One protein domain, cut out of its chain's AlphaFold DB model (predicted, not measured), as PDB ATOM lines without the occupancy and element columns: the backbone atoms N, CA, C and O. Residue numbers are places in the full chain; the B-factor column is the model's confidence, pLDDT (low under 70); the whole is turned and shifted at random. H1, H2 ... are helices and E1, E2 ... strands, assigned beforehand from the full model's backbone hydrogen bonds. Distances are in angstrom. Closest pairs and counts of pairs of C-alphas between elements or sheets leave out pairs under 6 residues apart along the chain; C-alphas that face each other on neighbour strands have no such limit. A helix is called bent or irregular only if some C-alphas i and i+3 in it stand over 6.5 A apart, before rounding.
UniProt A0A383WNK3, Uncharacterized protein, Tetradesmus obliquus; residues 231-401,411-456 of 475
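AT A GLANCE: This is residues 231 to 401 and 411 to 456 of the 475 residues of an uncharacterized protein of Tetradesmus obliquus (UniProt A0A383WNK3). A twisted sheet of four strands is sandwiched between helices, H1, H5 and H6 over one face and H3 and H4 over the other. Long loops, residues 383 to 401 and 411 to 447, spread outward on the H3 side, and H7 follows them beside E4. The printed part has 217 residues, with seven named helices and four named strands in the order H1 E1 H2 H3 E2 H4 H5 E3 H6 E4 H7; the class is mixed, with under half of the residues in named elements. The sheet runs E2 E1 E3 E4, all parallel. The whole is compact, radius of gyration of the C-alphas 17.7 A, and spans 55 by 44 by 31 A.

IN THESE COORDINATES: The strands are E1, residues 247 to 254, 22.0 A long from (239.378, 295.258, 383.812); E2, 291 to 298, 23.1 A; E3, 356 to 360; and E4, 379 to 382. The helices are H1, 236 to 243; H2, 258 to 261; H3, 268 to 285, 24.2 A; H4, 301 to 314, 17.9 A; H5, 337 to 351, 21.6 A; H6, 364 to 372; and H7, 448 to 455, ending at (232.536, 298.239, 361.783). H1, H3 and H4 are irregular: C-alphas 237 and 240 are 7.0 A apart, 270 and 273 8.1 A, 310 and 313 9.4 A. H3 has a kink of 37 degrees near residue 275.

HOW THE PARTS SIT: N 250 and O 293 of E1 and E2 are 2.9 A apart, N 358 and O 251 of E3 and E1 2.8 A, N 380 and O 357 of E4 and E3 2.8 A. E1, H2 H3, E2 and E3, H6, E4 are strand-helix-strand units, helices between parallel neighbour strands; E2, H4 H5, E3 is a split one, with E1 between its strands; these three crossovers are right-handed. Helices on both faces make three layers; H3 has a height over the sheet of 8.3 A, H6 8.8 A on the opposite face. H5 touches H6 with residues 348 to 351 alone, closest C-alphas Thr 348 and Gly 369, 4.9 A, at a steep tilt of 51 degrees. H7 only grazes the sheet. H2 is not on it. Every O i to N i+4 pair is within hydrogen-bond range in H5 and H6, but 2 of 4 in H1, 10 of 14 in H3, 8 of 10 in H4 and 2 of 4 in H7; H2 is too short.

THE WHOLE: The C-alphas of Gly 335 and Ala 441, the two farthest apart, are 56.4 A apart. Residues 402 to 410 are not printed; C-alphas 401 and 411 are 10.8 A apart. H4 to H5 is a long link. Residues 388 to 394 stand free. Mean pLDDT of the printed part is 75.6; 60 residues are under 70, among them 384 to 401 and 427 to 456.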
ATOM      1  N   THR A 231     225.026 277.129 392.565       90.25
ATOM      2  CA  THR A 231     225.225 277.607 391.190       90.25
ATOM      3  C   THR A 231     226.517 278.394 391.079       90.25
ATOM      4  O   THR A 231     227.308 278.204 390.162       90.25
ATOM      5  N   MET A 232     226.750 279.272 392.048       87.06
ATOM      6  CA  MET A 232     227.889 280.180 392.035       87.06
ATOM      7  C   MET A 232     229.212 279.481 392.297       87.06
ATOM      8  O   MET A 232     230.233 279.921 391.775       87.06
ATOM      9  N   SER A 233     229.199 278.362 393.024       85.31
ATOM     10  CA  SER A 233     230.391 277.538 393.219       85.31
ATOM     11  C   SER A 233     230.982 277.021 391.903       85.31
ATOM     12  O   SER A 233     232.196 276.840 391.832       85.31
ATOM     13  N   LEU A 234     230.165 276.854 390.852       86.38
ATOM     14  CA  LEU A 234     230.620 276.430 389.521       86.38
ATOM     15  C   LEU A 234     231.510 277.472 388.836       86.38
ATOM     16  O   LEU A 234     232.338 277.124 387.999       86.38
ATOM     17  N   VAL A 235     231.340 278.748 389.187       87.69
ATOM     18  CA  VAL A 235     232.008 279.877 388.529       87.69
ATOM     19  C   VAL A 235     232.953 280.647 389.440       87.69
ATOM     20  O   VAL A 235     233.580 281.603 388.985       87.69
ATOM     21  N   THR A 236     233.113 280.228 390.699       83.81
ATOM     22  CA  THR A 236     234.023 280.860 391.668       83.81
ATOM     23  C   THR A 236     235.408 281.181 391.091       83.81
ATOM     24  O   THR A 236     235.863 282.302 391.306       83.81
ATOM     25  N   PRO A 237     236.067 280.295 390.310       86.12
ATOM     26  CA  PRO A 237     237.387 280.596 389.750       86.12
ATOM     27  C   PRO A 237     237.416 281.793 388.784       86.12
ATOM     28  O   PRO A 237     238.465 282.402 388.597       86.12
ATOM     29  N   LEU A 238     236.281 282.140 388.169       89.44
ATOM     30  CA  LEU A 238     236.171 283.248 387.215       89.44
ATOM     31  C   LEU A 238     235.862 284.586 387.902       89.44
ATOM     32  O   LEU A 238     236.154 285.647 387.349       89.44
ATOM     33  N   LEU A 239     235.283 284.550 389.108       85.88
ATOM     34  CA  LEU A 239     234.796 285.742 389.803       85.88
ATOM     35  C   LEU A 239     235.872 286.804 390.052       85.88
ATOM     36  O   LEU A 239     235.573 287.965 389.795       85.88
ATOM     37  N   PRO A 240     237.108 286.481 390.489       84.88
ATOM     38  CA  PRO A 240     238.104 287.518 390.751       84.88
ATOM     39  C   PRO A 240     238.413 288.384 389.528       84.88
ATOM     40  O   PRO A 240     238.562 289.594 389.658       84.88
ATOM     41  N   GLN A 241     238.454 287.779 388.338       86.69
ATOM     42  CA  GLN A 241     238.728 288.493 387.089       86.69
ATOM     43  C   GLN A 241     237.497 289.262 386.600       86.69
ATOM     44  O   GLN A 241     237.599 290.409 386.174       86.69
ATOM     45  N   LEU A 242     236.312 288.651 386.692       87.94
ATOM     46  CA  LEU A 242     235.067 289.259 386.212       87.94
ATOM     47  C   LEU A 242     234.534 290.359 387.145       87.94
ATOM     48  O   LEU A 242     233.778 291.223 386.704       87.94
ATOM     49  N   LEU A 243     234.930 290.356 388.418       85.50
ATOM     50  CA  LEU A 243     234.562 291.384 389.393       85.50
ATOM     51  C   LEU A 243     235.607 292.491 389.532       85.50
ATOM     52  O   LEU A 243     235.309 293.504 390.161       85.50
ATOM     53  N   ASP A 244     236.791 292.343 388.935       83.94
ATOM     54  CA  ASP A 244     237.818 293.380 388.952       83.94
ATOM     55  C   ASP A 244     237.318 294.653 388.234       83.94
ATOM     56  O   ASP A 244     237.046 294.617 387.026       83.94
ATOM     57  N   PRO A 245     237.187 295.790 388.943       81.56
ATOM     58  CA  PRO A 245     236.717 297.043 388.358       81.56
ATOM     59  C   PRO A 245     237.749 297.699 387.429       81.56
ATOM     60  O   PRO A 245     237.397 298.610 386.687       81.56
ATOM     61  N   THR A 246     239.009 297.257 387.457       85.12
ATOM     62  CA  THR A 246     240.090 297.789 386.607       85.12
ATOM     63  C   THR A 246     240.203 297.083 385.254       85.12
ATOM     64  O   THR A 246     241.001 297.480 384.404       85.12
ATOM     65  N   THR A 247     239.384 296.055 385.035       90.38
ATOM     66  CA  THR A 247     239.378 295.258 383.812       90.38
ATOM     67  C   THR A 247     238.150 295.586 382.960       90.38
ATOM     68  O   THR A 247     237.025 295.516 383.448       90.38
ATOM     69  N   PHE A 248     238.351 295.880 381.678       92.44
ATOM     70  CA  PHE A 248     237.295 296.062 380.684       92.44
ATOM     71  C   PHE A 248     236.776 294.706 380.187       92.44
ATOM     72  O   PHE A 248     237.541 293.876 379.690       92.44
ATOM     73  N   LYS A 249     235.475 294.455 380.318       94.94
ATOM     74  CA  LYS A 249     234.879 293.131 380.104       94.94
ATOM     75  C   LYS A 249     234.013 293.093 378.850       94.94
ATOM     76  O   LYS A 249     232.991 293.772 378.778       94.94
ATOM     77  N   ILE A 250     234.378 292.251 377.887       96.69
ATOM     78  CA  ILE A 250     233.601 292.037 376.658       96.69
ATOM     79  C   ILE A 250     232.927 290.668 376.727       96.69
ATOM     80  O   ILE A 250     233.586 289.638 376.782       96.69
ATOM     81  N   GLY A 251     231.604 290.640 376.708       97.38
ATOM     82  CA  GLY A 251     230.817 289.421 376.644       97.38
ATOM     83  C   GLY A 251     230.606 288.953 375.213       97.38
ATOM     84  O   GLY A 251     230.129 289.722 374.387       97.38
ATOM     85  N   LEU A 252     230.854 287.673 374.951       97.31
ATOM     86  CA  LEU A 252     230.532 286.997 373.699       97.31
ATOM     87  C   LEU A 252     229.493 285.904 373.949       97.31
ATOM     88  O   LEU A 252     229.816 284.879 374.550       97.31
ATOM     89  N   GLN A 253     228.265 286.094 373.465       95.88
ATOM     90  CA  GLN A 253     227.241 285.051 373.448       95.88
ATOM     91  C   GLN A 253     227.026 284.538 372.029       95.88
ATOM     92  O   GLN A 253     226.557 285.268 371.154       95.88
ATOM     93  N   ILE A 254     227.343 283.257 371.834       93.31
ATOM     94  CA  ILE A 254     227.297 282.585 370.537       93.31
ATOM     95  C   ILE A 254     226.290 281.442 370.610       93.31
ATOM     96  O   ILE A 254     226.464 280.479 371.346       93.31
ATOM     97  N   ARG A 255     225.191 281.569 369.875       89.94
ATOM     98  CA  ARG A 255     224.187 280.520 369.705       89.94
ATOM     99  C   ARG A 255     224.401 279.870 368.347       89.94
ATOM    100  O   ARG A 255     224.261 280.550 367.332       89.94
ATOM    101  N   THR A 256     224.707 278.581 368.334       85.94
ATOM    102  CA  THR A 256     224.979 277.837 367.105       85.94
ATOM    103  C   THR A 256     223.747 277.136 366.549       85.94
ATOM    104  O   THR A 256     223.629 277.078 365.333       85.94
ATOM    105  N   GLY A 257     222.803 276.687 367.383       80.31
ATOM    106  CA  GLY A 257     221.588 275.974 366.944       80.31
ATOM    107  C   GLY A 257     221.316 274.725 367.789       80.31
ATOM    108  O   GLY A 257     222.211 274.247 368.482       80.31
ATOM    109  N   ASP A 258     220.067 274.255 367.847       75.12
ATOM    110  CA  ASP A 258     219.685 273.084 368.672       75.12
ATOM    111  C   ASP A 258     220.457 271.831 368.235       75.12
ATOM    112  O   ASP A 258     220.970 271.072 369.051       75.12
ATOM    113  N   GLU A 259     220.664 271.683 366.928       68.62
ATOM    114  CA  GLU A 259     221.396 270.582 366.304       68.62
ATOM    115  C   GLU A 259     222.864 270.469 366.751       68.62
ATOM    116  O   GLU A 259     223.507 269.430 366.565       68.62
ATOM    117  N   HIS A 260     223.410 271.538 367.332       73.25
ATOM    118  CA  HIS A 260     224.789 271.619 367.797       73.25
ATOM    119  C   HIS A 260     224.930 271.338 369.299       73.25
ATOM    120  O   HIS A 260     226.043 271.047 369.744       73.25
ATOM    121  N   ILE A 261     223.819 271.357 370.047       70.31
ATOM    122  CA  ILE A 261     223.759 270.952 371.458       70.31
ATOM    123  C   ILE A 261     223.865 269.421 371.574       70.31
ATOM    124  O   ILE A 261     224.568 268.918 372.447       70.31
ATOM    125  N   ASP A 262     223.264 268.683 370.634       64.38
ATOM    126  CA  ASP A 262     223.124 267.218 370.707       64.38
ATOM    127  C   ASP A 262     224.143 266.419 369.863       64.38
ATOM    128  O   ASP A 262     223.971 265.221 369.643       64.38
ATOM    129  N   GLY A 263     225.243 267.040 369.407       60.59
ATOM    130  CA  GLY A 263     226.430 266.279 368.970       60.59
ATOM    131  C   GLY A 263     227.200 266.793 367.753       60.59
ATOM    132  O   GLY A 263     228.359 266.420 367.580       60.59
ATOM    133  N   LYS A 264     226.642 267.683 366.922       69.62
ATOM    134  CA  LYS A 264     227.379 268.264 365.782       69.62
ATOM    135  C   LYS A 264     228.096 269.551 366.180       69.62
ATOM    136  O   LYS A 264     227.771 270.600 365.651       69.62
ATOM    137  N   SER A 265     229.036 269.531 367.120       76.25
ATOM    138  CA  SER A 265     229.636 270.789 367.598       76.25
ATOM    139  C   SER A 265     230.291 271.598 366.469       76.25
ATOM    140  O   SER A 265     231.158 271.093 365.755       76.25
ATOM    141  N   LYS A 266     229.939 272.887 366.375       84.25
ATOM    142  CA  LYS A 266     230.727 273.878 365.630       84.25
ATOM    143  C   LYS A 266     232.145 273.983 366.195       84.25
ATOM    144  O   LYS A 266     232.395 273.625 367.351       84.25
ATOM    145  N   GLN A 267     233.064 274.458 365.365       84.94
ATOM    146  CA  GLN A 267     234.453 274.693 365.743       84.94
ATOM    147  C   GLN A 267     234.698 276.183 365.974       84.94
ATOM    148  O   GLN A 267     233.923 277.029 365.533       84.94
ATOM    149  N   PHE A 268     235.784 276.517 366.669       84.44
ATOM    150  CA  PHE A 268     236.153 277.900 366.982       84.44
ATOM    151  C   PHE A 268     236.160 278.825 365.755       84.44
ATOM    152  O   PHE A 268     235.664 279.948 365.820       84.44
ATOM    153  N   GLN A 269     236.647 278.331 364.616       79.12
ATOM    154  CA  GLN A 269     236.731 279.085 363.365       79.12
ATOM    155  C   GLN A 269     235.347 279.466 362.816       79.12
ATOM    156  O   GLN A 269     235.220 280.484 362.142       79.12
ATOM    157  N   ASP A 270     234.298 278.699 363.139       82.12
ATOM    158  CA  ASP A 270     232.922 278.997 362.717       82.12
ATOM    159  C   ASP A 270     232.320 280.199 363.464       82.12
ATOM    160  O   ASP A 270     231.251 280.682 363.103       82.12
ATOM    161  N   ALA A 271     232.996 280.678 364.509       86.81
ATOM    162  CA  ALA A 271     232.589 281.806 365.339       86.81
ATOM    163  C   ALA A 271     233.466 283.052 365.138       86.81
ATOM    164  O   ALA A 271     233.381 283.994 365.932       86.81
ATOM    165  N   PHE A 272     234.293 283.080 364.085       83.00
ATOM    166  CA  PHE A 272     235.263 284.147 363.827       83.00
ATOM    167  C   PHE A 272     234.675 285.560 363.958       83.00
ATOM    168  O   PHE A 272     235.275 286.420 364.599       83.00
ATOM    169  N   GLU A 273     233.476 285.790 363.425       81.50
ATOM    170  CA  GLU A 273     232.821 287.104 363.420       81.50
ATOM    171  C   GLU A 273     232.614 287.694 364.820       81.50
ATOM    172  O   GLU A 273     232.782 288.898 365.020       81.50
ATOM    173  N   TRP A 274     232.284 286.855 365.804       89.12
ATOM    174  CA  TRP A 274     232.099 287.302 367.181       89.12
ATOM    175  C   TRP A 274     233.420 287.758 367.780       89.12
ATOM    176  O   TRP A 274     233.475 288.819 368.398       89.12
ATOM    177  N   PHE A 275     234.488 286.991 367.562       90.00
ATOM    178  CA  PHE A 275     235.811 287.323 368.081       90.00
ATOM    179  C   PHE A 275     236.426 288.532 367.371       90.00
ATOM    180  O   PHE A 275     237.024 289.387 368.022       90.00
ATOM    181  N   HIS A 276     236.216 288.661 366.059       84.69
ATOM    182  CA  HIS A 276     236.604 289.855 365.315       84.69
ATOM    183  C   HIS A 276     235.864 291.094 365.837       84.69
ATOM    184  O   HIS A 276     236.499 292.101 366.149       84.69
ATOM    185  N   CYS A 277     234.544 291.011 366.037       86.44
ATOM    186  CA  CYS A 277     233.790 292.122 366.615       86.44
ATOM    187  C   CYS A 277     234.260 292.445 368.046       86.44
ATOM    188  O   CYS A 277     234.408 293.617 368.386       86.44
ATOM    189  N   ALA A 278     234.596 291.437 368.861       91.50
ATOM    190  CA  ALA A 278     235.220 291.642 370.173       91.50
ATOM    191  C   ALA A 278     236.520 292.445 370.068       91.50
ATOM    192  O   ALA A 278     236.750 293.352 370.865       91.50
ATOM    193  N   LYS A 279     237.356 292.143 369.069       88.38
ATOM    194  CA  LYS A 279     238.619 292.848 368.838       88.38
ATOM    195  C   LYS A 279     238.402 294.299 368.426       88.38
ATOM    196  O   LYS A 279     239.077 295.191 368.938       88.38
ATOM    197  N   VAL A 280     237.425 294.547 367.557       85.38
ATOM    198  CA  VAL A 280     237.016 295.900 367.163       85.38
ATOM    199  C   VAL A 280     236.507 296.684 368.375       85.38
ATOM    200  O   VAL A 280     236.947 297.813 368.593       85.38
ATOM    201  N   VAL A 281     235.642 296.088 369.198       86.75
ATOM    202  CA  VAL A 281     235.163 296.690 370.455       86.75
ATOM    203  C   VAL A 281     236.332 296.994 371.383       86.75
ATOM    204  O   VAL A 281     236.435 298.103 371.897       86.75
ATOM    205  N   GLU A 282     237.242 296.043 371.568       90.44
ATOM    206  CA  GLU A 282     238.420 296.220 372.409       90.44
ATOM    207  C   GLU A 282     239.261 297.419 371.954       90.44
ATOM    208  O   GLU A 282     239.638 298.251 372.773       90.44
ATOM    209  N   LYS A 283     239.529 297.538 370.652       87.69
ATOM    210  CA  LYS A 283     240.343 298.622 370.085       87.69
ATOM    211  C   LYS A 283     239.731 300.007 370.321       87.69
ATOM    212  O   LYS A 283     240.474 300.962 370.519       87.69
ATOM    213  N   HIS A 284     238.402 300.119 370.292       84.31
ATOM    214  CA  HIS A 284     237.721 301.418 370.282       84.31
ATOM    215  C   HIS A 284     237.114 301.820 371.627       84.31
ATOM    216  O   HIS A 284     236.961 303.011 371.881       84.31
ATOM    217  N   TRP A 285     236.701 300.861 372.458       84.50
ATOM    218  CA  TRP A 285     235.937 301.132 373.684       84.50
ATOM    219  C   TRP A 285     236.706 300.818 374.964       84.50
ATOM    220  O   TRP A 285     236.307 301.286 376.029       84.50
ATOM    221  N   LYS A 286     237.807 300.062 374.884       90.00
ATOM    222  CA  LYS A 286     238.646 299.798 376.053       90.00
ATOM    223  C   LYS A 286     239.297 301.100 376.531       90.00
ATOM    224  O   LYS A 286     240.019 301.729 375.754       90.00
ATOM    225  N   PRO A 287     239.124 301.490 377.804       87.62
ATOM    226  CA  PRO A 287     239.862 302.618 378.357       87.62
ATOM    227  C   PRO A 287     241.382 302.365 378.288       87.62
ATOM    228  O   PRO A 287     241.812 301.260 378.625       87.62
ATOM    229  N   PRO A 288     242.223 303.355 377.919       85.25
ATOM    230  CA  PRO A 288     243.654 303.133 377.659       85.25
ATOM    231  C   PRO A 288     244.441 302.487 378.809       85.25
ATOM    232  O   PRO A 288     245.389 301.746 378.568       85.25
ATOM    233  N   ALA A 289     244.046 302.754 380.056       86.75
ATOM    234  CA  ALA A 289     244.707 302.236 381.255       86.75
ATOM    235  C   ALA A 289     244.221 300.839 381.689       86.75
ATOM    236  O   ALA A 289     244.762 300.275 382.639       86.75
ATOM    237  N   GLN A 290     243.190 300.287 381.043       87.81
ATOM    238  CA  GLN A 290     242.573 299.029 381.451       87.81
ATOM    239  C   GLN A 290     243.060 297.848 380.613       87.81
ATOM    240  O   GLN A 290     243.256 297.933 379.397       87.81
ATOM    241  N   LYS A 291     243.193 296.698 381.276       92.12
ATOM    242  CA  LYS A 291     243.276 295.402 380.594       92.12
ATOM    243  C   LYS A 291     241.890 295.013 380.092       92.12
ATOM    244  O   LYS A 291     240.891 295.495 380.614       92.12
ATOM    245  N   SER A 292     241.825 294.136 379.097       93.88
ATOM    246  CA  SER A 292     240.569 293.560 378.624       93.88
ATOM    247  C   SER A 292     240.525 292.066 378.901       93.88
ATOM    248  O   SER A 292     241.552 291.394 378.845       93.88
ATOM    249  N   ILE A 293     239.325 291.546 379.135       96.31
ATOM    250  CA  ILE A 293     239.036 290.110 379.101       96.31
ATOM    251  C   ILE A 293     237.757 289.875 378.310       96.31
ATOM    252  O   ILE A 293     236.854 290.719 378.293       96.31
ATOM    253  N   TRP A 294     237.678 288.730 377.644       97.38
ATOM    254  CA  TRP A 294     236.501 288.314 376.895       97.38
ATOM    255  C   TRP A 294     235.821 287.163 377.629       97.38
ATOM    256  O   TRP A 294     236.438 286.127 377.847       97.38
ATOM    257  N   PHE A 295     234.557 287.308 378.010       97.69
ATOM    258  CA  PHE A 295     233.792 286.218 378.606       97.69
ATOM    259  C   PHE A 295     232.928 285.545 377.543       97.69
ATOM    260  O   PHE A 295     232.005 286.158 377.008       97.69
ATOM    261  N   LEU A 296     233.233 284.289 377.230       97.12
ATOM    262  CA  LEU A 296     232.579 283.531 376.172       97.12
ATOM    263  C   LEU A 296     231.582 282.525 376.743       97.12
ATOM    264  O   LEU A 296     231.941 281.649 377.536       97.12
ATOM    265  N   LEU A 297     230.356 282.584 376.225       94.44
ATOM    266  CA  LEU A 297     229.312 281.586 376.434       94.44
ATOM    267  C   LEU A 297     228.785 281.138 375.078       94.44
ATOM    268  O   LEU A 297     228.350 281.941 374.249       94.44
ATOM    269  N   SER A 298     228.838 279.831 374.859       93.00
ATOM    270  CA  SER A 298     228.408 279.202 373.619       93.00
ATOM    271  C   SER A 298     227.686 277.899 373.906       93.00
ATOM    272  O   SER A 298     228.016 277.190 374.851       93.00
ATOM    273  N   ASP A 299     226.704 277.550 373.099       89.19
ATOM    274  CA  ASP A 299     226.100 276.220 373.144       89.19
ATOM    275  C   ASP A 299     226.988 275.134 372.501       89.19
ATOM    276  O   ASP A 299     226.713 273.946 372.632       89.19
ATOM    277  N   SER A 300     228.084 275.529 371.847       89.44
ATOM    278  CA  SER A 300     229.035 274.631 371.196       89.44
ATOM    279  C   SER A 300     230.309 274.436 372.022       89.44
ATOM    280  O   SER A 300     231.054 275.379 372.313       89.44
ATOM    281  N   ARG A 301     230.608 273.170 372.338       88.81
ATOM    282  CA  ARG A 301     231.827 272.773 373.059       88.81
ATOM    283  C   ARG A 301     233.105 273.093 372.277       88.81
ATOM    284  O   ARG A 301     234.049 273.611 372.863       88.81
ATOM    285  N   GLY A 302     233.120 272.833 370.971       88.50
ATOM    286  CA  GLY A 302     234.274 273.087 370.101       88.50
ATOM    287  C   GLY A 302     234.646 274.568 370.028       88.50
ATOM    288  O   GLY A 302     235.825 274.906 370.093       88.50
ATOM    289  N   ILE A 303     233.657 275.470 370.016       91.44
ATOM    290  CA  ILE A 303     233.915 276.915 370.112       91.44
ATOM    291  C   ILE A 303     234.555 277.277 371.456       91.44
ATOM    292  O   ILE A 303     235.534 278.020 371.476       91.44
ATOM    293  N   ARG A 304     234.039 276.757 372.579       93.25
ATOM    294  CA  ARG A 304     234.589 277.049 373.918       93.25
ATOM    295  C   ARG A 304     236.023 276.557 374.065       93.25
ATOM    296  O   ARG A 304     236.882 277.298 374.534       93.25
ATOM    297  N   GLN A 305     236.265 275.305 373.683       92.00
ATOM    298  CA  GLN A 305     237.572 274.669 373.810       92.00
ATOM    299  C   GLN A 305     238.597 275.343 372.904       92.00
ATOM    300  O   GLN A 305     239.637 275.764 373.401       92.00
ATOM    301  N   GLY A 306     238.266 275.550 371.626       90.81
ATOM    302  CA  GLY A 306     239.170 276.234 370.708       90.81
ATOM    303  C   GLY A 306     239.423 277.689 371.111       90.81
ATOM    304  O   GLY A 306     240.555 278.144 371.047       90.81
ATOM    305  N   ALA A 307     238.427 278.422 371.623       92.56
ATOM    306  CA  ALA A 307     238.669 279.780 372.116       92.56
ATOM    307  C   ALA A 307     239.637 279.803 373.305       92.56
ATOM    308  O   ALA A 307     240.545 280.628 373.332       92.56
ATOM    309  N   ALA A 308     239.469 278.890 374.266       92.62
ATOM    310  CA  ALA A 308     240.386 278.766 375.395       92.62
ATOM    311  C   ALA A 308     241.807 278.369 374.949       92.62
ATOM    312  O   ALA A 308     242.782 278.819 375.544       92.62
ATOM    313  N   GLU A 309     241.923 277.548 373.905       89.31
ATOM    314  CA  GLU A 309     243.201 277.105 373.341       89.31
ATOM    315  C   GLU A 309     243.922 278.218 372.563       89.31
ATOM    316  O   GLU A 309     245.095 278.489 372.816       89.31
ATOM    317  N   TYR A 310     243.224 278.897 371.647       85.88
ATOM    318  CA  TYR A 310     243.836 279.853 370.716       85.88
ATOM    319  C   TYR A 310     243.935 281.282 371.254       85.88
ATOM    320  O   TYR A 310     244.766 282.058 370.778       85.88
ATOM    321  N   LEU A 311     243.074 281.669 372.199       89.31
ATOM    322  CA  LEU A 311     243.077 283.011 372.798       89.31
ATOM    323  C   LEU A 311     243.689 283.019 374.207       89.31
ATOM    324  O   LEU A 311     243.955 284.091 374.755       89.31
ATOM    325  N   GLY A 312     243.920 281.840 374.792       89.19
ATOM    326  CA  GLY A 312     244.580 281.692 376.081       89.19
ATOM    327  C   GLY A 312     243.916 282.534 377.185       89.19
ATOM    328  O   GLY A 312     242.687 282.569 377.277       89.19
ATOM    329  N   PRO A 313     244.697 283.251 378.018       90.19
ATOM    330  CA  PRO A 313     244.172 284.043 379.136       90.19
ATOM    331  C   PRO A 313     243.236 285.202 378.751       90.19
ATOM    332  O   PRO A 313     242.565 285.742 379.626       90.19
ATOM    333  N   GLN A 314     243.191 285.608 377.475       91.44
ATOM    334  CA  GLN A 314     242.308 286.685 377.013       91.44
ATOM    335  C   GLN A 314     240.829 286.276 377.066       91.44
ATOM    336  O   GLN A 314     239.962 287.141 377.205       91.44
ATOM    337  N   VAL A 315     240.532 284.975 376.951       95.19
ATOM    338  CA  VAL A 315     239.171 284.434 377.004       95.19
ATOM    339  C   VAL A 315     238.937 283.680 378.306       95.19
ATOM    340  O   VAL A 315     239.658 282.753 378.667       95.19
ATOM    341  N   LEU A 316     237.849 284.032 378.980       95.75
ATOM    342  CA  LEU A 316     237.281 283.276 380.080       95.75
ATOM    343  C   LEU A 316     236.053 282.536 379.579       95.75
ATOM    344  O   LEU A 316     235.114 283.129 379.054       95.75
ATOM    345  N   THR A 317     236.044 281.222 379.754       94.69
ATOM    346  CA  THR A 317     234.888 280.393 379.427       94.69
ATOM    347  C   THR A 317     234.882 279.140 380.280       94.69
ATOM    348  O   THR A 317     235.929 278.642 380.700       94.69
ATOM    349  N   MET A 318     233.696 278.593 380.518       90.75
ATOM    350  CA  MET A 318     233.569 277.269 381.114       90.75
ATOM    351  C   MET A 318     233.691 276.216 380.017       90.75
ATOM    352  O   MET A 318     232.695 275.760 379.455       90.75
ATOM    353  N   LYS A 319     234.935 275.865 379.677       85.94
ATOM    354  CA  LYS A 319     235.261 274.938 378.578       85.94
ATOM    355  C   LYS A 319     234.674 273.528 378.751       85.94
ATOM    356  O   LYS A 319     234.414 272.858 377.757       85.94
ATOM    357  N   ASP A 320     234.428 273.127 379.998       83.56
ATOM    358  CA  ASP A 320     233.888 271.817 380.385       83.56
ATOM    359  C   ASP A 320     232.439 271.906 380.903       83.56
ATOM    360  O   ASP A 320     231.959 270.999 381.585       83.56
ATOM    361  N   ALA A 321     231.733 273.005 380.605       85.19
ATOM    362  CA  ALA A 321     230.329 273.157 380.972       85.19
ATOM    363  C   ALA A 321     229.473 272.037 380.361       85.19
ATOM    364  O   ALA A 321     229.609 271.693 379.184       85.19
ATOM    365  N   VAL A 322     228.550 271.503 381.161       84.00
ATOM    366  CA  VAL A 322     227.551 270.542 380.687       84.00
ATOM    367  C   VAL A 322     226.404 271.331 380.059       84.00
ATOM    368  O   VAL A 322     225.563 271.881 380.767       84.00
ATOM    369  N   VAL A 323     226.400 271.413 378.730       83.31
ATOM    370  CA  VAL A 323     225.415 272.173 377.951       83.31
ATOM    371  C   VAL A 323     224.392 271.216 377.355       83.31
ATOM    372  O   VAL A 323     224.749 270.378 376.537       83.31
ATOM    373  N   HIS A 324     223.126 271.376 377.734       83.31
ATOM    374  CA  HIS A 324     222.001 270.662 377.138       83.31
ATOM    375  C   HIS A 324     220.729 271.506 377.173       83.31
ATOM    376  O   HIS A 324     220.633 272.508 377.890       83.31
ATOM    377  N   HIS A 325     219.724 271.051 376.429       79.50
ATOM    378  CA  HIS A 325     218.359 271.516 376.577       79.50
ATOM    379  C   HIS A 325     217.838 271.232 377.984       79.50
ATOM    380  O   HIS A 325     217.835 270.102 378.460       79.50
ATOM    381  N   THR A 326     217.346 272.267 378.658       76.81
ATOM    382  CA  THR A 326     216.769 272.117 379.997       76.81
ATOM    383  C   THR A 326     215.461 271.317 379.950       76.81
ATOM    384  O   THR A 326     215.156 270.560 380.863       76.81
ATOM    385  N   ASN A 327     214.678 271.447 378.878       73.25
ATOM    386  CA  ASN A 327     213.403 270.746 378.693       73.25
ATOM    387  C   ASN A 327     213.540 269.305 378.176       73.25
ATOM    388  O   ASN A 327     212.575 268.550 378.268       73.25
ATOM    389  N   HIS A 328     214.696 268.926 377.630       74.06
ATOM    390  CA  HIS A 328     214.928 267.589 377.103       74.06
ATOM    391  C   HIS A 328     216.382 267.189 377.329       74.06
ATOM    392  O   HIS A 328     217.274 267.660 376.628       74.06
ATOM    393  N   LEU A 329     216.614 266.322 378.312       74.31
ATOM    394  CA  LEU A 329     217.940 265.769 378.548       74.31
ATOM    395  C   LEU A 329     218.046 264.387 377.904       74.31
ATOM    396  O   LEU A 329     217.176 263.540 378.130       74.31
ATOM    397  N   PRO A 330     219.103 264.129 377.115       73.81
ATOM    398  CA  PRO A 330     219.346 262.791 376.601       73.81
ATOM    399  C   PRO A 330     219.627 261.836 377.767       73.81
ATOM    400  O   PRO A 330     220.137 262.247 378.809       73.81
ATOM    401  N   ALA A 331     219.379 260.537 377.579       73.62
ATOM    402  CA  ALA A 331     219.613 259.526 378.619       73.62
ATOM    403  C   ALA A 331     221.049 259.562 379.187       73.62
ATOM    404  O   ALA A 331     221.253 259.360 380.381       73.62
ATOM    405  N   ALA A 332     222.040 259.903 378.354       72.06
ATOM    406  CA  ALA A 332     223.440 260.065 378.755       72.06
ATOM    407  C   ALA A 332     223.697 261.241 379.729       72.06
ATOM    408  O   ALA A 332     224.758 261.310 380.355       72.06
ATOM    409  N   ALA A 333     222.746 262.169 379.852       72.12
ATOM    410  CA  ALA A 333     222.767 263.297 380.780       72.12
ATOM    411  C   ALA A 333     221.827 263.101 381.989       72.12
ATOM    412  O   ALA A 333     221.698 264.018 382.800       72.12
ATOM    413  N   SER A 334     221.214 261.920 382.132       75.81
ATOM    414  CA  SER A 334     220.412 261.562 383.308       75.81
ATOM    415  C   SER A 334     221.239 261.691 384.594       75.81
ATOM    416  O   SER A 334     222.415 261.315 384.634       75.81
ATOM    417  N   GLY A 335     220.650 262.277 385.634       80.62
ATOM    418  CA  GLY A 335     221.315 262.605 386.899       80.62
ATOM    419  C   GLY A 335     222.144 263.897 386.871       80.62
ATOM    420  O   GLY A 335     222.776 264.242 387.872       80.62
ATOM    421  N   LYS A 336     222.185 264.621 385.741       83.38
ATOM    422  CA  LYS A 336     222.887 265.915 385.596       83.38
ATOM    423  C   LYS A 336     221.934 267.095 385.407       83.38
ATOM    424  O   LYS A 336     222.388 268.193 385.087       83.38
ATOM    425  N   GLU A 337     220.642 266.895 385.632       86.06
ATOM    426  CA  GLU A 337     219.568 267.856 385.380       86.06
ATOM    427  C   GLU A 337     219.836 269.185 386.107       86.06
ATOM    428  O   GLU A 337     219.880 270.255 385.492       86.06
ATOM    429  N   ALA A 338     220.112 269.113 387.413       87.44
ATOM    430  CA  ALA A 338     220.439 270.284 388.225       87.44
ATOM    431  C   ALA A 338     221.744 270.959 387.767       87.44
ATOM    432  O   ALA A 338     221.842 272.184 387.766       87.44
ATOM    433  N   THR A 339     222.747 270.185 387.350       89.19
ATOM    434  CA  THR A 339     224.041 270.715 386.894       89.19
ATOM    435  C   THR A 339     223.901 271.517 385.600       89.19
ATOM    436  O   THR A 339     224.444 272.617 385.518       89.19
ATOM    437  N   VAL A 340     223.134 271.020 384.624       89.56
ATOM    438  CA  VAL A 340     222.850 271.735 383.365       89.56
ATOM    439  C   VAL A 340     222.173 273.073 383.648       89.56
ATOM    440  O   VAL A 340     222.606 274.115 383.151       89.56
ATOM    441  N   LEU A 341     221.143 273.064 384.499       91.75
ATOM    442  CA  LEU A 341     220.431 274.283 384.870       91.75
ATOM    443  C   LEU A 341     221.344 275.284 385.591       91.75
ATOM    444  O   LEU A 341     221.322 276.475 385.280       91.75
ATOM    445  N   ARG A 342     222.165 274.812 386.537       92.50
ATOM    446  CA  ARG A 342     223.114 275.657 387.271       92.50
ATOM    447  C   ARG A 342     224.154 276.274 386.338       92.50
ATOM    448  O   ARG A 342     224.422 277.464 386.464       92.50
ATOM    449  N   PHE A 343     224.693 275.535 385.366       92.50
ATOM    450  CA  PHE A 343     225.593 276.124 384.371       92.50
ATOM    451  C   PHE A 343     224.909 277.244 383.586       92.50
ATOM    452  O   PHE A 343     225.421 278.360 383.554       92.50
ATOM    453  N   ALA A 344     223.721 276.989 383.034       92.31
ATOM    454  CA  ALA A 344     222.964 277.996 382.292       92.31
ATOM    455  C   ALA A 344     222.671 279.254 383.138       92.31
ATOM    456  O   ALA A 344     222.809 280.388 382.663       92.31
ATOM    457  N   ALA A 345     222.317 279.061 384.411       93.81
ATOM    458  CA  ALA A 345     222.057 280.146 385.346       93.81
ATOM    459  C   ALA A 345     223.311 280.962 385.673       93.81
ATOM    460  O   ALA A 345     223.278 282.194 385.604       93.81
ATOM    461  N   ALA A 346     224.419 280.287 385.990       92.69
ATOM    462  CA  ALA A 346     225.691 280.927 386.296       92.69
ATOM    463  C   ALA A 346     226.222 281.720 385.095       92.69
ATOM    464  O   ALA A 346     226.657 282.857 385.253       92.69
ATOM    465  N   GLU A 347     226.134 281.157 383.887       93.38
ATOM    466  CA  GLU A 347     226.575 281.802 382.648       93.38
ATOM    467  C   GLU A 347     225.799 283.061 382.333       93.38
ATOM    468  O   GLU A 347     226.406 284.111 382.132       93.38
ATOM    469  N   THR A 348     224.468 282.978 382.332       92.88
ATOM    470  CA  THR A 348     223.626 284.152 382.079       92.88
ATOM    471  C   THR A 348     223.930 285.253 383.094       92.88
ATOM    472  O   THR A 348     224.054 286.425 382.740       92.88
ATOM    473  N   TRP A 349     224.090 284.877 384.364       92.69
ATOM    474  CA  TRP A 349     224.387 285.830 385.419       92.69
ATOM    475  C   TRP A 349     225.773 286.469 385.260       92.69
ATOM    476  O   TRP A 349     225.871 287.694 385.297       92.69
ATOM    477  N   LEU A 350     226.827 285.692 384.984       93.12
ATOM    478  CA  LEU A 350     228.154 286.241 384.683       93.12
ATOM    479  C   LEU A 350     228.129 287.140 383.448       93.12
ATOM    480  O   LEU A 350     228.785 288.178 383.436       93.12
ATOM    481  N   PHE A 351     227.342 286.783 382.432       95.00
ATOM    482  CA  PHE A 351     227.188 287.604 381.235       95.00
ATOM    483  C   PHE A 351     226.653 288.994 381.553       95.00
ATOM    484  O   PHE A 351     227.051 289.974 380.928       95.00
ATOM    485  N   SER A 352     225.781 289.111 382.555       92.06
ATOM    486  CA  SER A 352     225.233 290.408 382.950       92.06
ATOM    487  C   SER A 352     226.274 291.367 383.545       92.06
ATOM    488  O   SER A 352     225.997 292.557 383.681       92.06
ATOM    489  N   LEU A 353     227.476 290.875 383.870       90.81
ATOM    490  CA  LEU A 353     228.568 291.671 384.439       90.81
ATOM    491  C   LEU A 353     229.456 292.341 383.388       90.81
ATOM    492  O   LEU A 353     230.390 293.053 383.752       90.81
ATOM    493  N   MET A 354     229.215 292.077 382.104       92.94
ATOM    494  CA  MET A 354     230.070 292.579 381.033       92.94
ATOM    495  C   MET A 354     229.827 294.067 380.788       92.94
ATOM    496  O   MET A 354     228.707 294.563 380.926       92.94
ATOM    497  N   ASP A 355     230.882 294.774 380.387       89.19
ATOM    498  CA  ASP A 355     230.801 296.178 379.997       89.19
ATOM    499  C   ASP A 355     230.217 296.330 378.594       89.19
ATOM    500  O   ASP A 355     229.530 297.313 378.336       89.19
ATOM    501  N   VAL A 356     230.429 295.341 377.718       91.06
ATOM    502  CA  VAL A 356     229.877 295.263 376.354       91.06
ATOM    503  C   VAL A 356     229.384 293.852 376.068       91.06
ATOM    504  O   VAL A 356     230.028 292.887 376.471       91.06
ATOM    505  N   HIS A 357     228.284 293.710 375.331       93.31
ATOM    506  CA  HIS A 357     227.685 292.424 374.977       93.31
ATOM    507  C   HIS A 357     227.619 292.251 373.461       93.31
ATOM    508  O   HIS A 357     226.830 292.913 372.795       93.31
ATOM    509  N   VAL A 358     228.388 291.315 372.910       93.25
ATOM    510  CA  VAL A 358     228.252 290.840 371.526       93.25
ATOM    511  C   VAL A 358     227.439 289.550 371.550       93.25
ATOM    512  O   VAL A 358     227.884 288.538 372.090       93.25
ATOM    513  N   ILE A 359     226.229 289.576 371.000       91.75
ATOM    514  CA  ILE A 359     225.256 288.484 371.126       91.75
ATOM    515  C   ILE A 359     224.772 287.987 369.771       91.75
ATOM    516  O   ILE A 359     224.639 288.757 368.821       91.75
ATOM    517  N   SER A 360     224.421 286.706 369.682       89.94
ATOM    518  CA  SER A 360     223.681 286.191 368.531       89.94
ATOM    519  C   SER A 360     222.273 286.791 368.490       89.94
ATOM    520  O   SER A 360     221.496 286.668 369.438       89.94
ATOM    521  N   GLN A 361     221.905 287.393 367.359       81.38
ATOM    522  CA  GLN A 361     220.685 288.189 367.189       81.38
ATOM    523  C   GLN A 361     219.402 287.436 367.564       81.38
ATOM    524  O   GLN A 361     218.475 288.034 368.099       81.38
ATOM    525  N   ARG A 362     219.311 286.126 367.315       79.19
ATOM    526  CA  ARG A 362     218.108 285.325 367.623       79.19
ATOM    527  C   ARG A 362     218.173 284.593 368.966       79.19
ATOM    528  O   ARG A 362     217.268 283.830 369.282       79.19
ATOM    529  N   SER A 363     219.219 284.813 369.758       86.00
ATOM    530  CA  SER A 363     219.386 284.147 371.046       86.00
ATOM    531  C   SER A 363     218.678 284.913 372.157       86.00
ATOM    532  O   SER A 363     219.112 285.996 372.557       86.00
ATOM    533  N   GLY A 364     217.612 284.322 372.703       85.94
ATOM    534  CA  GLY A 364     217.010 284.804 373.945       85.94
ATOM    535  C   GLY A 364     218.030 284.842 375.087       85.94
ATOM    536  O   GLY A 364     218.039 285.794 375.858       85.94
ATOM    537  N   PHE A 365     218.940 283.863 375.144       89.44
ATOM    538  CA  PHE A 365     219.941 283.720 376.206       89.44
ATOM    539  C   PHE A 365     220.893 284.924 376.277       89.44
ATOM    540  O   PHE A 365     221.087 285.510 377.341       89.44
ATOM    541  N   GLY A 366     221.433 285.348 375.125       90.62
ATOM    542  CA  GLY A 366     222.303 286.525 375.042       90.62
ATOM    543  C   GLY A 366     221.565 287.820 375.366       90.62
ATOM    544  O   GLY A 366     222.072 288.648 376.118       90.62
ATOM    545  N   ARG A 367     220.335 287.976 374.859       89.00
ATOM    546  CA  ARG A 367     219.502 289.154 375.146       89.00
ATOM    547  C   ARG A 367     219.153 289.257 376.622       89.00
ATOM    548  O   ARG A 367     219.330 290.320 377.199       89.00
ATOM    549  N   MET A 368     218.713 288.161 377.234       91.50
ATOM    550  CA  MET A 368     218.379 288.103 378.655       91.50
ATOM    551  C   MET A 368     219.573 288.524 379.513       91.50
ATOM    552  O   MET A 368     219.439 289.452 380.306       91.50
ATOM    553  N   GLY A 369     220.749 287.919 379.312       91.75
ATOM    554  CA  GLY A 369     221.939 288.281 380.086       91.75
ATOM    555  C   GLY A 369     222.400 289.728 379.850       91.75
ATOM    556  O   GLY A 369     222.779 290.403 380.804       91.75
ATOM    557  N   ALA A 370     222.290 290.250 378.624       90.06
ATOM    558  CA  ALA A 370     222.580 291.658 378.342       90.06
ATOM    559  C   ALA A 370     221.587 292.605 379.043       90.06
ATOM    560  O   ALA A 370     221.997 293.549 379.712       90.06
ATOM    561  N   MET A 371     220.285 292.319 378.977       88.00
ATOM    562  CA  MET A 371     219.238 293.116 379.630       88.00
ATOM    563  C   MET A 371     219.345 293.096 381.161       88.00
ATOM    564  O   MET A 371     219.016 294.086 381.816       88.00
ATOM    565  N   MET A 372     219.829 291.994 381.743       90.00
ATOM    566  CA  MET A 372     220.116 291.900 383.179       90.00
ATOM    567  C   MET A 372     221.185 292.900 383.637       90.00
ATOM    568  O   MET A 372     221.167 293.305 384.796       90.00
ATOM    569  N   SER A 373     222.085 293.335 382.746       85.31
ATOM    570  CA  SER A 373     223.137 294.305 383.089       85.31
ATOM    571  C   SER A 373     222.588 295.692 383.455       85.31
ATOM    572  O   SER A 373     223.273 296.470 384.130       85.31
ATOM    573  N   GLY A 374     221.355 296.000 383.024       79.19
ATOM    574  CA  GLY A 374     220.735 297.315 383.180       79.19
ATOM    575  C   GLY A 374     221.396 298.402 382.325       79.19
ATOM    576  O   GLY A 374     221.325 299.576 382.682       79.19
ATOM    577  N   ARG A 375     222.075 298.016 381.236       74.88
ATOM    578  CA  ARG A 375     222.722 298.892 380.250       74.88
ATOM    579  C   ARG A 375     222.301 298.457 378.841       74.88
ATOM    580  O   ARG A 375     222.045 297.277 378.613       74.88
ATOM    581  N   TRP A 376     222.155 299.418 377.929       70.06
ATOM    582  CA  TRP A 376     221.586 299.183 376.586       70.06
ATOM    583  C   TRP A 376     222.423 299.771 375.456       70.06
ATOM    584  O   TRP A 376     222.361 299.310 374.318       70.06
ATOM    585  N   ASP A 377     223.227 300.779 375.763       71.00
ATOM    586  CA  ASP A 377     224.165 301.432 374.857       71.00
ATOM    587  C   ASP A 377     225.386 300.560 374.519       71.00
ATOM    588  O   ASP A 377     226.211 300.939 373.691       71.00
ATOM    589  N   ASN A 378     225.457 299.363 375.100       79.94
ATOM    590  CA  ASN A 378     226.592 298.459 375.051       79.94
ATOM    591  C   ASN A 378     226.277 297.081 374.434       79.94
ATOM    592  O   ASN A 378     227.056 296.147 374.604       79.94
ATOM    593  N   VAL A 379     225.156 296.934 373.717       84.94
ATOM    594  CA  VAL A 379     224.748 295.657 373.102       84.94
ATOM    595  C   VAL A 379     224.921 295.685 371.582       84.94
ATOM    596  O   VAL A 379     224.392 296.557 370.892       84.94
ATOM    597  N   ILE A 380     225.614 294.680 371.049       86.06
ATOM    598  CA  ILE A 380     225.867 294.460 369.623       86.06
ATOM    599  C   ILE A 380     225.273 293.105 369.237       86.06
ATOM    600  O   ILE A 380     225.661 292.072 369.778       86.06
ATOM    601  N   GLN A 381     224.324 293.088 368.299       84.12
ATOM    602  CA  GLN A 381     223.687 291.851 367.836       84.12
ATOM    603  C   GLN A 381     224.244 291.425 366.484       84.12
ATOM    604  O   GLN A 381     224.047 292.141 365.507       84.12
ATOM    605  N   LEU A 382     224.861 290.248 366.411       81.88
ATOM    606  CA  LEU A 382     225.340 289.663 365.159       81.88
ATOM    607  C   LEU A 382     224.309 288.674 364.592       81.88
ATOM    608  O   LEU A 382     223.810 287.821 365.339       81.88
ATOM    609  N   PRO A 383     223.940 288.776 363.302       71.81
ATOM    610  CA  PRO A 383     222.982 287.866 362.690       71.81
ATOM    611  C   PRO A 383     223.535 286.437 362.638       71.81
ATOM    612  O   PRO A 383     224.713 286.217 362.378       71.81
ATOM    613  N   ALA A 384     222.670 285.447 362.853       55.34
ATOM    614  CA  ALA A 384     223.052 284.051 362.668       55.34
ATOM    615  C   ALA A 384     223.164 283.736 361.163       55.34
ATOM    616  O   ALA A 384     222.192 283.919 360.429       55.34
ATOM    617  N   GLY A 385     224.323 283.244 360.717       50.28
ATOM    618  CA  GLY A 385     224.483 282.598 359.408       50.28
ATOM    619  C   GLY A 385     224.530 283.505 358.171       50.28
ATOM    620  O   GLY A 385     224.135 283.050 357.103       50.28
ATOM    621  N   ILE A 386     224.994 284.760 358.266       38.44
ATOM    622  CA  ILE A 386     225.050 285.692 357.109       38.44
ATOM    623  C   ILE A 386     226.462 285.832 356.493       38.44
ATOM    624  O   ILE A 386     226.719 286.690 355.644       38.44
ATOM    625  N   TRP A 387     227.350 284.897 356.816       40.00
ATOM    626  CA  TRP A 387     228.521 284.610 355.999       40.00
ATOM    627  C   TRP A 387     228.522 283.122 355.647       40.00
ATOM    628  O   TRP A 387     229.175 282.304 356.288       40.00
ATOM    629  N   SER A 388     227.820 282.753 354.567       37.62
ATOM    630  CA  SER A 388     228.514 281.843 353.658       37.62
ATOM    631  C   SER A 388     229.728 282.645 353.194       37.62
ATOM    632  O   SER A 388     229.598 283.793 352.766       37.62
ATOM    633  N   MET A 389     230.929 282.107 353.370       38.88
ATOM    634  CA  MET A 389     232.171 282.827 353.074       38.88
ATOM    635  C   MET A 389     232.347 283.172 351.577       38.88
ATOM    636  O   MET A 389     233.366 283.738 351.200       38.88
ATOM    637  N   GLN A 390     231.331 282.953 350.734       34.56
ATOM    638  CA  GLN A 390     231.349 283.137 349.280       34.56
ATOM    639  C   GLN A 390     231.635 284.573 348.794       34.56
ATOM    640  O   GLN A 390     231.777 284.770 347.595       34.56
ATOM    641  N   GLY A 391     231.729 285.578 349.676       31.97
ATOM    642  CA  GLY A 391     232.030 286.969 349.293       31.97
ATOM    643  C   GLY A 391     233.248 287.620 349.962       31.97
ATOM    644  O   GLY A 391     233.676 288.674 349.506       31.97
ATOM    645  N   TYR A 392     233.808 287.033 351.026       34.16
ATOM    646  CA  TYR A 392     234.992 287.561 351.740       34.16
ATOM    647  C   TYR A 392     236.200 286.609 351.697       34.16
ATOM    648  O   TYR A 392     237.277 286.958 352.179       34.16
ATOM    649  N   GLU A 393     236.058 285.445 351.052       36.88
ATOM    650  CA  GLU A 393     237.169 284.540 350.716       36.88
ATOM    651  C   GLU A 393     238.265 285.210 349.870       36.88
ATOM    652  O   GLU A 393     239.390 284.727 349.850       36.88
ATOM    653  N   ALA A 394     237.986 286.347 349.223       31.06
ATOM    654  CA  ALA A 394     238.954 287.001 348.348       31.06
ATOM    655  C   ALA A 394     240.116 287.709 349.077       31.06
ATOM    656  O   ALA A 394     241.101 288.008 348.418       31.06
ATOM    657  N   ASN A 395     240.036 287.974 350.392       32.03
ATOM    658  CA  ASN A 395     241.109 288.672 351.131       32.03
ATOM    659  C   ASN A 395     241.349 288.180 352.572       32.03
ATOM    660  O   ASN A 395     242.194 288.732 353.275       32.03
ATOM    661  N   LEU A 396     240.651 287.137 353.034       32.91
ATOM    662  CA  LEU A 396     241.083 286.395 354.220       32.91
ATOM    663  C   LEU A 396     242.170 285.411 353.788       32.91
ATOM    664  O   LEU A 396     241.905 284.233 353.549       32.91
ATOM    665  N   THR A 397     243.403 285.899 353.673       32.88
ATOM    666  CA  THR A 397     244.589 285.053 353.549       32.88
ATOM    667  C   THR A 397     244.780 284.312 354.874       32.88
ATOM    668  O   THR A 397     245.567 284.696 355.736       32.88
ATOM    669  N   TYR A 398     244.031 283.225 355.064       35.91
ATOM    670  CA  TYR A 398     244.524 282.125 355.878       35.91
ATOM    671  C   TYR A 398     245.856 281.741 355.243       35.91
ATOM    672  O   TYR A 398     245.891 281.458 354.047       35.91
ATOM    673  N   VAL A 399     246.956 281.830 355.991       32.88
ATOM    674  CA  VAL A 399     248.293 281.512 355.476       32.88
ATOM    675  C   VAL A 399     248.387 279.994 355.273       32.88
ATOM    676  O   VAL A 399     249.033 279.281 356.031       32.88
ATOM    677  N   ALA A 400     247.699 279.486 354.254       32.19
ATOM    678  CA  ALA A 400     248.137 278.328 353.512       32.19
ATOM    679  C   ALA A 400     249.238 278.837 352.581       32.19
ATOM    680  O   ALA A 400     249.060 279.819 351.856       32.19
ATOM    681  N   GLN A 401     250.409 278.211 352.653       28.28
ATOM    682  CA  GLN A 401     251.471 278.485 351.696       28.28
ATOM    683  C   GLN A 401     250.956 278.285 350.259       28.28
ATOM    684  O   GLN A 401     250.024 277.501 350.049       28.28
ATOM    685  N   THR A 411     243.882 275.334 358.928       46.94
ATOM    686  CA  THR A 411     245.089 275.111 359.729       46.94
ATOM    687  C   THR A 411     245.283 276.178 360.799       46.94
ATOM    688  O   THR A 411     245.235 277.382 360.558       46.94
ATOM    689  N   VAL A 412     245.533 275.690 362.009       51.06
ATOM    690  CA  VAL A 412     246.219 276.405 363.081       51.06
ATOM    691  C   VAL A 412     247.582 276.858 362.563       51.06
ATOM    692  O   VAL A 412     248.309 276.057 361.975       51.06
ATOM    693  N   VAL A 413     247.936 278.120 362.791       61.72
ATOM    694  CA  VAL A 413     249.227 278.672 362.373       61.72
ATOM    695  C   VAL A 413     250.068 278.934 363.623       61.72
ATOM    696  O   VAL A 413     249.552 279.370 364.650       61.72
ATOM    697  N   GLU A 414     251.368 278.646 363.576       65.44
ATOM    698  CA  GLU A 414     252.279 279.076 364.641       65.44
ATOM    699  C   GLU A 414     252.287 280.606 364.722       65.44
ATOM    700  O   GLU A 414     252.400 281.269 363.690       65.44
ATOM    701  N   ALA A 415     252.227 281.166 365.936       67.62
ATOM    702  CA  ALA A 415     252.200 282.615 366.161       67.62
ATOM    703  C   ALA A 415     253.258 283.391 365.354       67.62
ATOM    704  O   ALA A 415     252.965 284.456 364.818       67.62
ATOM    705  N   ALA A 416     254.457 282.816 365.203       73.62
ATOM    706  CA  ALA A 416     255.579 283.402 364.468       73.62
ATOM    707  C   ALA A 416     255.321 283.615 362.962       73.62
ATOM    708  O   ALA A 416     256.060 284.353 362.317       73.62
ATOM    709  N   LYS A 417     254.299 282.968 362.391       73.69
ATOM    710  CA  LYS A 417     253.930 283.075 360.970       73.69
ATOM    711  C   LYS A 417     252.709 283.976 360.743       73.69
ATOM    712  O   LYS A 417     252.296 284.149 359.600       73.69
ATOM    713  N   CYS A 418     252.128 284.545 361.800       68.88
ATOM    714  CA  CYS A 418     251.055 285.530 361.701       68.88
ATOM    715  C   CYS A 418     251.630 286.947 361.819       68.88
ATOM    716  O   CYS A 418     252.394 287.222 362.740       68.88
ATOM    717  N   ALA A 419     251.171 287.882 360.981       73.44
ATOM    718  CA  ALA A 419     251.440 289.308 361.196       73.44
ATOM    719  C   ALA A 419     250.786 289.815 362.497       73.44
ATOM    720  O   ALA A 419     251.387 290.573 363.249       73.44
ATOM    721  N   ASN A 420     249.569 289.335 362.790       72.56
ATOM    722  CA  ASN A 420     248.799 289.687 363.982       72.56
ATOM    723  C   ASN A 420     248.269 288.420 364.684       72.56
ATOM    724  O   ASN A 420     247.108 288.053 364.481       72.56
ATOM    725  N   PRO A 421     249.090 287.704 365.474       76.38
ATOM    726  CA  PRO A 421     248.643 286.504 366.175       76.38
ATOM    727  C   PRO A 421     247.768 286.837 367.392       76.38
ATOM    728  O   PRO A 421     247.954 287.849 368.066       76.38
ATOM    729  N   SER A 422     246.828 285.949 367.719       65.94
ATOM    730  CA  SER A 422     246.015 286.034 368.938       65.94
ATOM    731  C   SER A 422     246.804 285.859 370.236       65.94
ATOM    732  O   SER A 422     246.372 286.363 371.271       65.94
ATOM    733  N   GLN A 423     247.944 285.167 370.190       69.12
ATOM    734  CA  GLN A 423     248.851 284.982 371.320       69.12
ATOM    735  C   GLN A 423     250.317 284.966 370.863       69.12
ATOM    736  O   GLN A 423     250.587 284.620 369.715       69.12
ATOM    737  N   PRO A 424     251.278 285.349 371.726       71.38
ATOM    738  CA  PRO A 424     252.661 285.589 371.308       71.38
ATOM    739  C   PRO A 424     253.459 284.317 370.988       71.38
ATOM    740  O   PRO A 424     254.490 284.402 370.328       71.38
ATOM    741  N   ALA A 425     253.018 283.148 371.460       75.12
ATOM    742  CA  ALA A 425     253.699 281.875 371.245       75.12
ATOM    743  C   ALA A 425     252.697 280.716 371.145       75.12
ATOM    744  O   ALA A 425     251.612 280.780 371.720       75.12
ATOM    745  N   GLY A 426     253.088 279.647 370.445       74.06
ATOM    746  CA  GLY A 426     252.263 278.453 370.246       74.06
ATOM    747  C   GLY A 426     251.217 278.587 369.124       74.06
ATOM    748  O   GLY A 426     251.343 279.465 368.263       74.06
ATOM    749  N   PRO A 427     250.212 277.690 369.104       69.25
ATOM    750  CA  PRO A 427     249.056 277.746 368.210       69.25
ATOM    751  C   PRO A 427     248.337 279.097 368.261       69.25
ATOM    752  O   PRO A 427     247.750 279.430 369.283       69.25
ATOM    753  N   ALA A 428     248.321 279.879 367.185       61.47
ATOM    754  CA  ALA A 428     247.644 281.173 367.170       61.47
ATOM    755  C   ALA A 428     246.586 281.259 366.073       61.47
ATOM    756  O   ALA A 428     246.677 280.650 365.007       61.47
ATOM    757  N   PHE A 429     245.577 282.077 366.351       68.94
ATOM    758  CA  PHE A 429     244.634 282.548 365.360       68.94
ATOM    759  C   PHE A 429     245.169 283.859 364.766       68.94
ATOM    760  O   PHE A 429     245.423 284.807 365.511       68.94
ATOM    761  N   CYS A 430     245.367 283.922 363.446       66.88
ATOM    762  CA  CYS A 430     245.826 285.146 362.790       66.88
ATOM    763  C   CYS A 430     244.633 286.075 362.514       66.88
ATOM    764  O   CYS A 430     243.684 285.688 361.829       66.88
ATOM    765  N   TRP A 431     244.685 287.311 363.009       64.94
ATOM    766  CA  TRP A 431     243.695 288.328 362.658       64.94
ATOM    767  C   TRP A 431     243.955 288.852 361.241       64.94
ATOM    768  O   TRP A 431     245.120 289.089 360.907       64.94
ATOM    769  N   PRO A 432     242.911 289.071 360.416       62.09
ATOM    770  CA  PRO A 432     243.084 289.817 359.177       62.09
ATOM    771  C   PRO A 432     243.629 291.212 359.483       62.09
ATOM    772  O   PRO A 432     243.296 291.799 360.517       62.09
ATOM    773  N   GLU A 433     244.462 291.736 358.588       56.62
ATOM    774  CA  GLU A 433     244.838 293.145 358.634       56.62
ATOM    775  C   GLU A 433     243.581 294.006 358.464       56.62
ATOM    776  O   GLU A 433     242.681 293.668 357.687       56.62
ATOM    777  N   ASP A 434     243.500 295.102 359.223       47.16
ATOM    778  CA  ASP A 434     242.431 296.077 359.028       47.16
ATOM    779  C   ASP A 434     242.479 296.543 357.560       47.16
ATOM    780  O   ASP A 434     243.570 296.844 357.062       47.16
ATOM    781  N   PRO A 435     241.340 296.608 356.845       42.66
ATOM    782  CA  PRO A 435     241.346 297.063 355.464       42.66
ATOM    783  C   PRO A 435     241.988 298.459 355.393       42.66
ATOM    784  O   PRO A 435     241.613 299.340 356.176       42.66
ATOM    785  N   PRO A 436     242.956 298.686 354.489       34.78
ATOM    786  CA  PRO A 436     243.611 299.977 354.379       34.78
ATOM    787  C   PRO A 436     242.600 301.032 353.920       34.78
ATOM    788  O   PRO A 436     242.008 300.922 352.847       34.78
ATOM    789  N   GLY A 437     242.401 302.067 354.736       43.16
ATOM    790  CA  GLY A 437     241.563 303.216 354.398       43.16
ATOM    791  C   GLY A 437     241.001 303.931 355.629       43.16
ATOM    792  O   GLY A 437     240.879 303.328 356.698       43.16
ATOM    793  N   PRO A 438     240.665 305.229 355.519       38.41
ATOM    794  CA  PRO A 438     239.922 305.913 356.565       38.41
ATOM    795  C   PRO A 438     238.545 305.259 356.708       38.41
ATOM    796  O   PRO A 438     237.871 304.979 355.714       38.41
ATOM    797  N   LEU A 439     238.125 305.021 357.953       40.53
ATOM    798  CA  LEU A 439     236.759 304.598 358.251       40.53
ATOM    799  C   LEU A 439     235.779 305.569 357.563       40.53
ATOM    800  O   LEU A 439     236.046 306.775 357.546       40.53
ATOM    801  N   PRO A 440     234.661 305.086 356.996       41.00
ATOM    802  CA  PRO A 440     233.667 305.966 356.395       41.00
ATOM    803  C   PRO A 440     233.265 307.049 357.400       41.00
ATOM    804  O   PRO A 440     233.058 306.761 358.578       41.00
ATOM    805  N   ALA A 441     233.228 308.302 356.941       34.62
ATOM    806  CA  ALA A 441     232.987 309.458 357.795       34.62
ATOM    807  C   ALA A 441     231.649 309.295 358.533       34.62
ATOM    808  O   ALA A 441     230.587 309.241 357.914       34.62
ATOM    809  N   MET A 442     231.709 309.188 359.859       38.84
ATOM    810  CA  MET A 442     230.537 309.063 360.724       38.84
ATOM    811  C   MET A 442     230.309 310.380 361.451       38.84
ATOM    812  O   MET A 442     231.254 310.944 361.998       38.84
ATOM    813  N   ASP A 443     229.066 310.862 361.485       42.94
ATOM    814  CA  ASP A 443     228.748 312.101 362.192       42.94
ATOM    815  C   ASP A 443     228.983 311.965 363.711       42.94
ATOM    816  O   ASP A 443     228.886 310.890 364.314       42.94
ATOM    817  N   ASP A 444     229.308 313.068 364.378       42.62
ATOM    818  CA  ASP A 444     229.551 313.080 365.827       42.62
ATOM    819  C   ASP A 444     228.268 312.918 366.659       42.62
ATOM    820  O   ASP A 444     228.326 312.827 367.885       42.62
ATOM    821  N   LYS A 445     227.108 312.851 365.996       40.16
ATOM    822  CA  LYS A 445     225.777 312.854 366.615       40.16
ATOM    823  C   LYS A 445     225.137 311.467 366.693       40.16
ATOM    824  O   LYS A 445     224.195 311.284 367.462       40.16
ATOM    825  N   SER A 446     225.643 310.485 365.952       38.81
ATOM    826  CA  SER A 446     225.129 309.119 365.964       38.81
ATOM    827  C   SER A 446     225.418 308.422 367.300       38.81
ATOM    828  O   SER A 446     226.571 308.429 367.750       38.81
ATOM    829  N   PRO A 447     224.417 307.764 367.924       45.69
ATOM    830  CA  PRO A 447     224.630 306.907 369.086       45.69
ATOM    831  C   PRO A 447     225.806 305.949 368.863       45.69
ATOM    832  O   PRO A 447     225.915 305.324 367.813       45.69
ATOM    833  N   MET A 448     226.691 305.808 369.848       39.31
ATOM    834  CA  MET A 448     227.962 305.075 369.712       39.31
ATOM    835  C   MET A 448     227.789 303.609 369.261       39.31
ATOM    836  O   MET A 448     228.634 303.074 368.541       39.31
ATOM    837  N   SER A 449     226.654 302.985 369.597       38.72
ATOM    838  CA  SER A 449     226.286 301.649 369.116       38.72
ATOM    839  C   SER A 449     226.057 301.597 367.600       38.72
ATOM    840  O   SER A 449     226.357 300.577 366.994       38.72
ATOM    841  N   LEU A 450     225.594 302.677 366.954       41.00
ATOM    842  CA  LEU A 450     225.477 302.782 365.490       41.00
ATOM    843  C   LEU A 450     226.844 302.873 364.802       41.00
ATOM    844  O   LEU A 450     227.002 302.324 363.715       41.00
ATOM    845  N   LYS A 451     227.842 303.485 365.451       44.22
ATOM    846  CA  LYS A 451     229.189 303.621 364.882       44.22
ATOM    847  C   LYS A 451     229.903 302.273 364.755       44.22
ATOM    848  O   LYS A 451     230.466 301.958 363.712       44.22
ATOM    849  N   ILE A 452     229.799 301.420 365.776       48.19
ATOM    850  CA  ILE A 452     230.362 300.060 365.729       48.19
ATOM    851  C   ILE A 452     229.522 299.105 364.872       48.19
ATOM    852  O   ILE A 452     230.091 298.181 364.304       48.19
ATOM    853  N   ARG A 453     228.215 299.337 364.671       50.81
ATOM    854  CA  ARG A 453     227.408 298.535 363.722       50.81
ATOM    855  C   ARG A 453     227.969 298.545 362.306       50.81
ATOM    856  O   ARG A 453     227.868 297.542 361.610       50.81
ATOM    857  N   HIS A 454     228.555 299.666 361.895       49.75
ATOM    858  CA  HIS A 454     229.188 299.774 360.591       49.75
ATOM    859  C   HIS A 454     230.535 299.028 360.538       49.75
ATOM    860  O   HIS A 454     230.892 298.481 359.500       49.75
ATOM    861  N   MET A 455     231.245 298.937 361.671       48.25
ATOM    862  CA  MET A 455     232.536 298.239 361.783       48.25
ATOM    863  C   MET A 455     232.380 296.719 361.990       48.25
ATOM    864  O   MET A 455     233.117 295.939 361.401       48.25
ATOM    865  N   CYS A 456     231.385 296.277 362.766       59.28
ATOM    866  CA  CYS A 456     230.916 294.890 362.825       59.28
ATOM    867  C   CYS A 456     229.802 294.731 361.779       59.28
ATOM    868  O   CYS A 456     228.623 294.756 362.129       59.28
TER     869      CYS A 456